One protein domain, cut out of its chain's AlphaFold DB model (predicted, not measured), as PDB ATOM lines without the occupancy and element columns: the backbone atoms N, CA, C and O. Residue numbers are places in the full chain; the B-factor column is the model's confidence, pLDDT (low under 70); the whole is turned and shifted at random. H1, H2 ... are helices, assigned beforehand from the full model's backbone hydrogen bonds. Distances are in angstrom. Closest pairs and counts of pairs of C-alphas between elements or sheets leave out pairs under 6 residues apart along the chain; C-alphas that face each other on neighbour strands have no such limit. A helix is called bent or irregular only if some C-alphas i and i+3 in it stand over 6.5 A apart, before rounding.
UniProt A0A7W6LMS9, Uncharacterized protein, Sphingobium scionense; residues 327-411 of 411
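What this domain is: This is residues 327 to 411 of the 411 residues of an uncharacterized protein of Sphingobium scionense (UniProt A0A7W6LMS9). A long kinked helix, H4, packs with its later part on H1; the short H3 packs on residues 338 to 343 of H1, and H2 on H3. A tail without named elements, residues 395 to 411, follows H4. The 85 printed residues have four named helices, H1 to H4 in order, and no named strand: all helix, compact, radius of gyration of the C-alphas 12.3 A, spans 36 by 31 by 24 A.

How they stand to each other: H4, residues 375 to 394, is irregular, with C-alphas 377 and 380 8.6 A apart, and has a kink of 47 degrees near residue 382. With residues 385 to 393 alone it touches H1, residues 337 to 348; the closest C-alphas, of Thr 338 and Val 389, are 7.1 A apart. H3, residues 366 to 370, touches H1, closest C-alphas Ile 339 and Val 367, 6.1 A. H2, residues 354 to 360, touches H3, closest C-alphas Leu 360 and Ala 369, 5.7 A. Every O i to N i+4 pair is within hydrogen-bond range in H1, H2 and H3, and 14 of 16 in H4.

Where its parts are: H4 is 24.1 A long, ending at C-alpha 394 (19.411, -34.861, 109.165). H1, 16.0 A, begins at C-alpha 337 (18.304, -28.135, 97.248). H2 measures 9.9 A, H3 5.9 A.

The domain as a whole: The farthest C-alphas, of Ala 376 and Thr 407, are 36.6 A apart. The printed part has no cut, the links between helices are tight, and no printed residue is under 70 in pLDDT.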
ATOM      1  N   ALA A 327      14.889 -18.613  89.144       96.69
ATOM      2  CA  ALA A 327      16.066 -18.929  88.330       96.69
ATOM      3  C   ALA A 327      16.445 -17.809  87.352       96.69
ATOM      4  O   ALA A 327      17.616 -17.613  87.050       96.69
ATOM      5  N   ARG A 328      15.464 -17.016  86.900       96.38
ATOM      6  CA  ARG A 328      15.712 -15.854  86.029       96.38
ATOM      7  C   ARG A 328      16.282 -14.644  86.766       96.38
ATOM      8  O   ARG A 328      16.903 -13.791  86.141       96.38
ATOM      9  N   LYS A 329      16.009 -14.512  88.066       97.31
ATOM     10  CA  LYS A 329      16.348 -13.310  88.851       97.31
ATOM     11  C   LYS A 329      17.474 -13.542  89.855       97.31
ATOM     12  O   LYS A 329      18.061 -12.572  90.334       97.31
ATOM     13  N   LEU A 330      17.766 -14.797  90.182       98.06
ATOM     14  CA  LEU A 330      18.724 -15.203  91.202       98.06
ATOM     15  C   LEU A 330      19.696 -16.245  90.637       98.06
ATOM     16  O   LEU A 330      19.279 -17.087  89.844       98.06
ATOM     17  N   PRO A 331      20.962 -16.255  91.090       97.12
ATOM     18  CA  PRO A 331      21.951 -17.256  90.697       97.12
ATOM     19  C   PRO A 331      21.731 -18.572  91.466       97.12
ATOM     20  O   PRO A 331      22.570 -18.979  92.271       97.12
ATOM     21  N   ILE A 332      20.560 -19.189  91.280       97.44
ATOM     22  CA  ILE A 332      20.169 -20.434  91.963       97.44
ATOM     23  C   ILE A 332      20.470 -21.699  91.153       97.44
ATOM     24  O   ILE A 332      20.396 -22.792  91.705       97.44
ATOM     25  N   ASP A 333      20.840 -21.566  89.879       98.00
ATOM     26  CA  ASP A 333      21.339 -22.692  89.088       98.00
ATOM     27  C   ASP A 333      22.632 -23.253  89.705       98.00
ATOM     28  O   ASP A 333      23.510 -22.503  90.142       98.00
ATOM     29  N   GLY A 334      22.709 -24.576  89.830       97.94
ATOM     30  CA  GLY A 334      23.790 -25.291  90.507       97.94
ATOM     31  C   GLY A 334      23.830 -25.144  92.037       97.94
ATOM     32  O   GLY A 334      24.698 -25.747  92.680       97.94
ATOM     33  N   LYS A 335      22.929 -24.368  92.661       98.19
ATOM     34  CA  LYS A 335      22.837 -24.268  94.132       98.19
ATOM     35  C   LYS A 335      22.178 -25.516  94.719       98.19
ATOM     36  O   LYS A 335      21.450 -26.224  94.031       98.19
ATOM     37  N   SER A 336      22.462 -25.794  95.992       98.31
ATOM     38  CA  SER A 336      21.888 -26.952  96.678       98.31
ATOM     39  C   SER A 336      20.371 -26.834  96.825       98.31
ATOM     40  O   SER A 336      19.826 -25.738  96.986       98.31
ATOM     41  N   ASP A 337      19.706 -27.983  96.846       98.31
ATOM     42  CA  ASP A 337      18.304 -28.135  97.248       98.31
ATOM     43  C   ASP A 337      17.975 -27.433  98.582       98.31
ATOM     44  O   ASP A 337      16.920 -26.810  98.689       98.31
ATOM     45  N   THR A 338      18.894 -27.416  99.555       98.69
ATOM     46  CA  THR A 338      18.768 -26.644 100.805       98.69
ATOM     47  C   THR A 338      18.573 -25.152 100.547       98.69
ATOM     48  O   THR A 338      17.654 -24.538 101.091       98.69
ATOM     49  N   ILE A 339      19.424 -24.545  99.712       98.62
ATOM     50  CA  ILE A 339      19.323 -23.119  99.378       98.62
ATOM     51  C   ILE A 339      18.006 -22.857  98.645       98.62
ATOM     52  O   ILE A 339      17.302 -21.900  98.970       98.62
ATOM     53  N   CYS A 340      17.649 -23.714  97.688       98.62
ATOM     54  CA  CYS A 340      16.412 -23.580  96.925       98.62
ATOM     55  C   CYS A 340      15.160 -23.703  97.807       98.62
ATOM     56  O   CYS A 340      14.217 -22.941  97.599       98.62
ATOM     57  N   ALA A 341      15.158 -24.584  98.812       98.56
ATOM     58  CA  ALA A 341      14.070 -24.710  99.784       98.56
ATOM     59  C   ALA A 341      13.878 -23.422 100.600       98.56
ATOM     60  O   ALA A 341      12.762 -22.920 100.723       98.56
ATOM     61  N   ILE A 342      14.973 -22.838 101.096       98.62
ATOM     62  CA  ILE A 342      14.925 -21.590 101.870       98.62
ATOM     63  C   ILE A 342      14.454 -20.426 100.989       98.62
ATOM     64  O   ILE A 342      13.601 -19.639 101.398       98.62
ATOM     65  N   VAL A 343      14.978 -20.318  99.764       98.44
ATOM     66  CA  VAL A 343      14.564 -19.294  98.791       98.44
ATOM     67  C   VAL A 343      13.075 -19.417  98.460       98.44
ATOM     68  O   VAL A 343      12.377 -18.401  98.431       98.44
ATOM     69  N   ALA A 344      12.583 -20.639  98.242       97.94
ATOM     70  CA  ALA A 344      11.171 -20.898  97.986       97.94
ATOM     71  C   ALA A 344      10.285 -20.380  99.129       97.94
ATOM     72  O   ALA A 344       9.353 -19.621  98.864       97.94
ATOM     73  N   ASP A 345      10.617 -20.697 100.386       98.06
ATOM     74  CA  ASP A 345       9.864 -20.227 101.556       98.06
ATOM     75  C   ASP A 345       9.869 -18.693 101.691       98.06
ATOM     76  O   ASP A 345       8.820 -18.075 101.894       98.06
ATOM     77  N   ILE A 346      11.039 -18.056 101.529       97.88
ATOM     78  CA  ILE A 346      11.179 -16.592 101.623       97.88
ATOM     79  C   ILE A 346      10.196 -15.894 100.679       97.88
ATOM     80  O   ILE A 346       9.530 -14.934 101.078       97.88
ATOM     81  N   PHE A 347      10.106 -16.361  99.433       97.31
ATOM     82  CA  PHE A 347       9.232 -15.747  98.435       97.31
ATOM     83  C   PHE A 347       7.787 -16.221  98.500       97.31
ATOM     84  O   PHE A 347       6.919 -15.449  98.097       97.31
ATOM     85  N   HIS A 348       7.521 -17.430  98.996       95.06
ATOM     86  CA  HIS A 348       6.161 -17.906  99.242       95.06
ATOM     87  C   HIS A 348       5.421 -16.948 100.190       95.06
ATOM     88  O   HIS A 348       4.306 -16.533  99.898       95.06
ATOM     89  N   GLN A 349       6.100 -16.484 101.242       89.38
ATOM     90  CA  GLN A 349       5.554 -15.523 102.208       89.38
ATOM     91  C   GLN A 349       5.809 -14.047 101.901       89.38
ATOM     92  O   GLN A 349       5.353 -13.174 102.636       89.38
ATOM     93  N   GLY A 350       6.601 -13.734 100.876       92.81
ATOM     94  CA  GLY A 350       6.988 -12.351 100.590       92.81
ATOM     95  C   GLY A 350       7.855 -11.705 101.680       92.81
ATOM     96  O   GLY A 350       7.791 -10.494 101.878       92.81
ATOM     97  N   ARG A 351       8.695 -12.483 102.378       94.62
ATOM     98  CA  ARG A 351       9.519 -11.988 103.500       94.62
ATOM     99  C   ARG A 351      10.675 -11.093 103.072       94.62
ATOM    100  O   ARG A 351      11.280 -10.461 103.929       94.62
ATOM    101  N   SER A 352      11.028 -11.061 101.786       96.62
ATOM    102  CA  SER A 352      12.147 -10.265 101.271       96.62
ATOM    103  C   SER A 352      12.034  -9.973  99.769       96.62
ATOM    104  O   SER A 352      11.145 -10.477  99.080       96.62
ATOM    105  N   THR A 353      12.950  -9.154  99.251       96.88
ATOM    106  CA  THR A 353      13.034  -8.780  97.831       96.88
ATOM    107  C   THR A 353      14.103  -9.589  97.095       96.88
ATOM    108  O   THR A 353      15.027 -10.136  97.696       96.88
ATOM    109  N   PHE A 354      14.024  -9.627  95.759       97.81
ATOM    110  CA  PHE A 354      15.049 -10.279  94.934       97.81
ATOM    111  C   PHE A 354      16.444  -9.687  95.133       97.81
ATOM    112  O   PHE A 354      17.411 -10.440  95.139       97.81
ATOM    113  N   ALA A 355      16.552  -8.367  95.310       97.62
ATOM    114  CA  ALA A 355      17.836  -7.704  95.509       97.62
ATOM    115  C   ALA A 355      18.516  -8.180  96.801       97.62
ATOM    116  O   ALA A 355      19.678  -8.575  96.770       97.62
ATOM    117  N   VAL A 356      17.760  -8.230  97.904       98.00
ATOM    118  CA  VAL A 356      18.266  -8.708  99.199       98.00
ATOM    119  C   VAL A 356      18.650 -10.182  99.116       98.00
ATOM    120  O   VAL A 356      19.756 -10.548  99.492       98.00
ATOM    121  N   VAL A 357      17.782 -11.039  98.572       98.38
ATOM    122  CA  VAL A 357      18.085 -12.478  98.455       98.38
ATOM    123  C   VAL A 357      19.310 -12.725  97.568       98.38
ATOM    124  O   VAL A 357      20.127 -13.586  97.887       98.38
ATOM    125  N   LYS A 358      19.486 -11.953  96.487       98.38
ATOM    126  CA  LYS A 358      20.662 -12.053  95.614       98.38
ATOM    127  C   LYS A 358      21.961 -11.719  96.352       98.38
ATOM    128  O   LYS A 358      22.941 -12.429  96.154       98.38
ATOM    129  N   ASP A 359      21.959 -10.692  97.201       98.06
ATOM    130  CA  ASP A 359      23.112 -10.356  98.049       98.06
ATOM    131  C   ASP A 359      23.431 -11.483  99.045       98.06
ATOM    132  O   ASP A 359      24.576 -11.925  99.138       98.06
ATOM    133  N   LEU A 360      22.412 -12.019  99.729       98.31
ATOM    134  CA  LEU A 360      22.595 -13.095 100.712       98.31
ATOM    135  C   LEU A 360      23.163 -14.376 100.078       98.31
ATOM    136  O   LEU A 360      23.992 -15.047 100.690       98.31
ATOM    137  N   LEU A 361      22.787 -14.684  98.832       98.25
ATOM    138  CA  LEU A 361      23.329 -15.818  98.070       98.25
ATOM    139  C   LEU A 361      24.830 -15.694  97.747       98.25
ATOM    140  O   LEU A 361      25.454 -16.706  97.417       98.25
ATOM    141  N   GLY A 362      25.392 -14.482  97.807       96.81
ATOM    142  CA  GLY A 362      26.816 -14.205  97.593       96.81
ATOM    143  C   GLY A 362      27.664 -14.229  98.867       96.81
ATOM    144  O   GLY A 362      28.877 -14.048  98.791       96.81
ATOM    145  N   ARG A 363      27.054 -14.427 100.044       97.44
ATOM    146  CA  ARG A 363      27.772 -14.470 101.327       97.44
ATOM    147  C   ARG A 363      28.531 -15.796 101.501       97.44
ATOM    148  O   ARG A 363      28.135 -16.787 100.892       97.44
ATOM    149  N   PRO A 364      29.582 -15.846 102.350       97.00
ATOM    150  CA  PRO A 364      30.349 -17.074 102.592       97.00
ATOM    151  C   PRO A 364      29.499 -18.246 103.104       97.00
ATOM    152  O   PRO A 364      29.720 -19.384 102.706       97.00
ATOM    153  N   ASP A 365      28.498 -17.953 103.941       97.19
ATOM    154  CA  ASP A 365      27.496 -18.913 104.409       97.19
ATOM    155  C   ASP A 365      26.089 -18.443 103.993       97.19
ATOM    156  O   ASP A 365      25.391 -17.759 104.755       97.19
ATOM    157  N   PRO A 366      25.666 -18.753 102.753       97.81
ATOM    158  CA  PRO A 366      24.388 -18.285 102.234       97.81
ATOM    159  C   PRO A 366      23.200 -18.935 102.955       97.81
ATOM    160  O   PRO A 366      22.146 -18.314 103.054       97.81
ATOM    161  N   VAL A 367      23.347 -20.150 103.497       98.06
ATOM    162  CA  VAL A 367      22.270 -20.834 104.231       98.06
ATOM    163  C   VAL A 367      21.945 -20.066 105.508       98.06
ATOM    164  O   VAL A 367      20.789 -19.696 105.729       98.06
ATOM    165  N   GLN A 368      22.956 -19.754 106.322       97.50
ATOM    166  CA  GLN A 368      22.745 -18.991 107.552       97.50
ATOM    167  C   GLN A 368      22.282 -17.561 107.281       97.50
ATOM    168  O   GLN A 368      21.430 -17.052 108.013       97.50
ATOM    169  N   ALA A 369      22.804 -16.925 106.228       97.88
ATOM    170  CA  ALA A 369      22.398 -15.583 105.829       97.88
ATOM    171  C   ALA A 369      20.914 -15.531 105.420       97.88
ATOM    172  O   ALA A 369      20.171 -14.668 105.889       97.88
ATOM    173  N   LEU A 370      20.454 -16.483 104.601       98.31
ATOM    174  CA  LEU A 370      19.057 -16.565 104.167       98.31
ATOM    175  C   LEU A 370      18.102 -16.900 105.323       98.31
ATOM    176  O   LEU A 370      17.035 -16.298 105.421       98.31
ATOM    177  N   LEU A 371      18.491 -17.794 106.238       97.56
ATOM    178  CA  LEU A 371      17.692 -18.136 107.426       97.56
ATOM    179  C   LEU A 371      17.582 -16.998 108.455       97.56
ATOM    180  O   LEU A 371      16.849 -17.140 109.429       97.56
ATOM    181  N   LYS A 372      18.309 -15.891 108.274       96.38
ATOM    182  CA  LYS A 372      18.238 -14.682 109.111       96.38
ATOM    183  C   LYS A 372      17.644 -13.483 108.366       96.38
ATOM    184  O   LYS A 372      17.728 -12.351 108.841       96.38
ATOM    185  N   VAL A 373      17.066 -13.694 107.181       95.94
ATOM    186  CA  VAL A 373      16.524 -12.589 106.385       95.94
ATOM    187  C   VAL A 373      15.418 -11.861 107.151       95.94
ATOM    188  O   VAL A 373      14.495 -12.489 107.676       95.94
ATOM    189  N   ASN A 374      15.530 -10.530 107.220       93.31
ATOM    190  CA  ASN A 374      14.569  -9.632 107.869       93.31
ATOM    191  C   ASN A 374      14.125 -10.098 109.272       93.31
ATOM    192  O   ASN A 374      12.950  -9.996 109.627       93.31
ATOM    193  N   ASP A 375      15.069 -10.611 110.066       92.12
ATOM    194  CA  ASP A 375      14.795 -11.313 111.325       92.12
ATOM    195  C   ASP A 375      13.972 -10.505 112.336       92.12
ATOM    196  O   ASP A 375      13.064 -11.048 112.960       92.12
ATOM    197  N   ALA A 376      14.194  -9.190 112.417       92.25
ATOM    198  CA  ALA A 376      13.443  -8.306 113.310       92.25
ATOM    199  C   ALA A 376      11.915  -8.387 113.110       92.25
ATOM    200  O   ALA A 376      11.166  -8.228 114.069       92.25
ATOM    201  N   ALA A 377      11.452  -8.663 111.885       92.56
ATOM    202  CA  ALA A 377      10.032  -8.816 111.567       92.56
ATOM    203  C   ALA A 377       9.571 -10.286 111.499       92.56
ATOM    204  O   ALA A 377       8.371 -10.547 111.558       92.56
ATOM    205  N   TRP A 378      10.495 -11.246 111.364       92.50
ATOM    206  CA  TRP A 378      10.178 -12.632 110.981       92.50
ATOM    207  C   TRP A 378      10.882 -13.719 111.808       92.50
ATOM    208  O   TRP A 378      10.867 -14.883 111.406       92.50
ATOM    209  N   SER A 379      11.461 -13.389 112.964       94.12
ATOM    210  CA  SER A 379      12.255 -14.312 113.795       94.12
ATOM    211  C   SER A 379      11.549 -15.638 114.100       94.12
ATOM    212  O   SER A 379      12.130 -16.713 113.943       94.12
ATOM    213  N   GLY A 380      10.258 -15.596 114.445       93.56
ATOM    214  CA  GLY A 380       9.461 -16.801 114.694       93.56
ATOM    215  C   GLY A 380       9.394 -17.733 113.480       93.56
ATOM    216  O   GLY A 380       9.566 -18.946 113.614       93.56
ATOM    217  N   ARG A 381       9.214 -17.173 112.279       94.25
ATOM    218  CA  ARG A 381       9.191 -17.949 111.037       94.25
ATOM    219  C   ARG A 381      10.580 -18.433 110.633       94.25
ATOM    220  O   ARG A 381      10.716 -19.588 110.244       94.25
ATOM    221  N   ASN A 382      11.603 -17.598 110.779       95.88
ATOM    222  CA  ASN A 382      12.996 -17.981 110.540       95.88
ATOM    223  C   ASN A 382      13.404 -19.191 111.391       95.88
ATOM    224  O   ASN A 382      14.020 -20.127 110.881       95.88
ATOM    225  N   ASN A 383      12.992 -19.220 112.659       96.50
ATOM    226  CA  ASN A 383      13.254 -20.342 113.559       96.50
ATOM    227  C   ASN A 383      12.504 -21.618 113.150       96.50
ATOM    228  O   ASN A 383      13.089 -22.702 113.184       96.50
ATOM    229  N   ARG A 384      11.238 -21.510 112.722       96.75
ATOM    230  CA  ARG A 384      10.479 -22.660 112.195       96.75
ATOM    231  C   ARG A 384      11.113 -23.220 110.925       96.75
ATOM    232  O   ARG A 384      11.322 -24.428 110.839       96.75
ATOM    233  N   LEU A 385      11.482 -22.344 109.991       97.94
ATOM    234  CA  LEU A 385      12.125 -22.732 108.740       97.94
ATOM    235  C   LEU A 385      13.460 -23.430 108.998       97.94
ATOM    236  O   LEU A 385      13.713 -24.490 108.438       97.94
ATOM    237  N   ARG A 386      14.284 -22.868 109.888       98.38
ATOM    238  CA  ARG A 386      15.546 -23.474 110.323       98.38
ATOM    239  C   ARG A 386      15.328 -24.888 110.851       98.38
ATOM    240  O   ARG A 386      15.945 -25.813 110.343       98.38
ATOM    241  N   LYS A 387      14.389 -25.075 111.787       98.25
ATOM    242  CA  LYS A 387      14.068 -26.398 112.344       98.25
ATOM    243  C   LYS A 387      13.641 -27.397 111.261       98.25
ATOM    244  O   LYS A 387      14.082 -28.541 111.290       98.25
ATOM    245  N   ALA A 388      12.794 -26.978 110.319       98.12
ATOM    246  CA  ALA A 388      12.323 -27.840 109.236       98.12
ATOM    247  C   ALA A 388      13.449 -28.217 108.255       98.12
ATOM    248  O   ALA A 388      13.556 -29.376 107.855       98.12
ATOM    249  N   VAL A 389      14.313 -27.260 107.904       98.50
ATOM    250  CA  VAL A 389      15.494 -27.495 107.060       98.50
ATOM    251  C   VAL A 389      16.483 -28.433 107.748       98.50
ATOM    252  O   VAL A 389      16.914 -29.402 107.129       98.50
ATOM    253  N   ASP A 390      16.807 -28.184 109.018       98.31
ATOM    254  CA  ASP A 390      17.755 -28.999 109.783       98.31
ATOM    255  C   ASP A 390      17.262 -30.450 109.901       98.31
ATOM    256  O   ASP A 390      18.034 -31.381 109.674       98.31
ATOM    257  N   ALA A 391      15.963 -30.654 110.158       97.88
ATOM    258  CA  ALA A 391      15.352 -31.983 110.171       97.88
ATOM    259  C   ALA A 391      15.454 -32.680 108.801       97.88
ATOM    260  O   ALA A 391      15.882 -33.828 108.716       97.88
ATOM    261  N   ALA A 392      15.135 -31.979 107.709       97.62
ATOM    262  CA  ALA A 392      15.229 -32.551 106.368       97.62
ATOM    263  C   ALA A 392      16.678 -32.864 105.943       97.62
ATOM    264  O   ALA A 392      16.900 -33.817 105.195       97.62
ATOM    265  N   ILE A 393      17.670 -32.100 106.415       97.88
ATOM    266  CA  ILE A 393      19.097 -32.406 106.215       97.88
ATOM    267  C   ILE A 393      19.498 -33.644 107.023       97.88
ATOM    268  O   ILE A 393      20.139 -34.537 106.468       97.88
ATOM    269  N   ALA A 394      19.108 -33.721 108.298       97.44
ATOM    270  CA  ALA A 394      19.411 -34.861 109.165       97.44
ATOM    271  C   ALA A 394      18.849 -36.178 108.601       97.44
ATOM    272  O   ALA A 394      19.543 -37.193 108.597       97.44
ATOM    273  N   ASP A 395      17.649 -36.134 108.018       95.38
ATOM    274  CA  ASP A 395      17.017 -37.270 107.337       95.38
ATOM    275  C   ASP A 395      17.632 -37.585 105.957       95.38
ATOM    276  O   ASP A 395      17.222 -38.528 105.278       95.38
ATOM    277  N   GLY A 396      18.582 -36.775 105.478       95.38
ATOM    278  CA  GLY A 396      19.193 -36.931 104.160       95.38
ATOM    279  C   GLY A 396      18.274 -36.585 102.984       95.38
ATOM    280  O   GLY A 396      18.524 -37.038 101.866       95.38
ATOM    281  N   ARG A 397      17.215 -35.803 103.218       95.75
ATOM    282  CA  ARG A 397      16.238 -35.362 102.205       95.75
ATOM    283  C   ARG A 397      16.596 -34.013 101.571       95.75
ATOM    284  O   ARG A 397      16.086 -33.715 100.493       95.75
ATOM    285  N   LEU A 398      17.469 -33.236 102.216       97.62
ATOM    286  CA  LEU A 398      18.131 -32.037 101.687       97.62
ATOM    287  C   LEU A 398      19.657 -32.150 101.820       97.62
ATOM    288  O   LEU A 398      20.175 -32.965 102.580       97.62
ATOM    289  N   GLY A 399      20.376 -31.300 101.092       96.62
ATOM    290  CA  GLY A 399      21.833 -31.209 101.066       96.62
ATOM    291  C   GLY A 399      22.500 -32.180 100.092       96.62
ATOM    292  O   GLY A 399      23.726 -32.284 100.096       96.62
ATOM    293  N   ARG A 400      21.723 -32.904  99.275       96.25
ATOM    294  CA  ARG A 400      22.237 -33.987  98.416       96.25
ATOM    295  C   ARG A 400      22.204 -33.667  96.933       96.25
ATOM    296  O   ARG A 400      22.976 -34.257  96.185       96.25
ATOM    297  N   LYS A 401      21.324 -32.759  96.516       98.00
ATOM    298  CA  LYS A 401      21.102 -32.443  95.106       98.00
ATOM    299  C   LYS A 401      21.365 -30.985  94.797       98.00
ATOM    300  O   LYS A 401      21.387 -30.129  95.689       98.00
ATOM    301  N   ARG A 402      21.524 -30.690  93.510       98.31
ATOM    302  CA  ARG A 402      21.646 -29.327  92.992       98.31
ATOM    303  C   ARG A 402      20.510 -29.024  92.035       98.31
ATOM    304  O   ARG A 402      20.073 -29.885  91.282       98.31
ATOM    305  N   TYR A 403      20.024 -27.792  92.073       98.44
ATOM    306  CA  TYR A 403      19.015 -27.338  91.127       98.44
ATOM    307  C   TYR A 403      19.639 -27.138  89.744       98.44
ATOM    308  O   TYR A 403      20.654 -26.453  89.626       98.44
ATOM    309  N   ALA A 404      19.022 -27.710  88.716       98.12
ATOM    310  CA  ALA A 404      19.387 -27.528  87.319       98.12
ATOM    311  C   ALA A 404      18.302 -26.705  86.615       98.12
ATOM    312  O   ALA A 404      17.202 -27.190  86.341       98.12
ATOM    313  N   ALA A 405      18.607 -25.448  86.291       96.25
ATOM    314  CA  ALA A 405      17.643 -24.526  85.693       96.25
ATOM    315  C   ALA A 405      17.183 -24.964  84.293       96.25
ATOM    316  O   ALA A 405      16.052 -24.671  83.909       96.25
ATOM    317  N   ALA A 406      18.037 -25.677  83.551       95.81
ATOM    318  CA  ALA A 406      17.740 -26.136  82.193       95.81
ATOM    319  C   ALA A 406      16.605 -27.173  82.158       95.81
ATOM    320  O   ALA A 406      15.778 -27.156  81.252       95.81
ATOM    321  N   THR A 407      16.564 -28.062  83.153       96.25
ATOM    322  CA  THR A 407      15.556 -29.125  83.267       96.25
ATOM    323  C   THR A 407      14.466 -28.800  84.282       96.25
ATOM    324  O   THR A 407      13.452 -29.485  84.301       96.25
ATOM    325  N   ASN A 408      14.649 -27.749  85.092       97.00
ATOM    326  CA  ASN A 408      13.805 -27.430  86.241       97.00
ATOM    327  C   ASN A 408      13.671 -28.632  87.190       97.00
ATOM    328  O   ASN A 408      12.574 -28.988  87.603       97.00
ATOM    329  N   GLU A 409      14.800 -29.260  87.519       96.69
ATOM    330  CA  GLU A 409      14.854 -30.438  88.387       96.69
ATOM    331  C   GLU A 409      16.025 -30.375  89.369       96.69
ATOM    332  O   GLU A 409      16.936 -29.554  89.235       96.69
ATOM    333  N   PHE A 410      15.996 -31.259  90.368       97.06
ATOM    334  CA  PHE A 410      17.104 -31.466  91.300       97.06
ATOM    335  C   PHE A 410      17.874 -32.733  90.929       97.06
ATOM    336  O   PHE A 410      17.323 -33.840  91.007       97.06
ATOM    337  N   VAL A 411      19.143 -32.548  90.563       95.12
ATOM    338  CA  VAL A 411      20.062 -33.586  90.066       95.12
ATOM    339  C   VAL A 411      21.187 -33.898  91.038       95.12
ATOM    340  O   VAL A 411      21.571 -32.999  91.830       95.12
TER     341      VAL A 411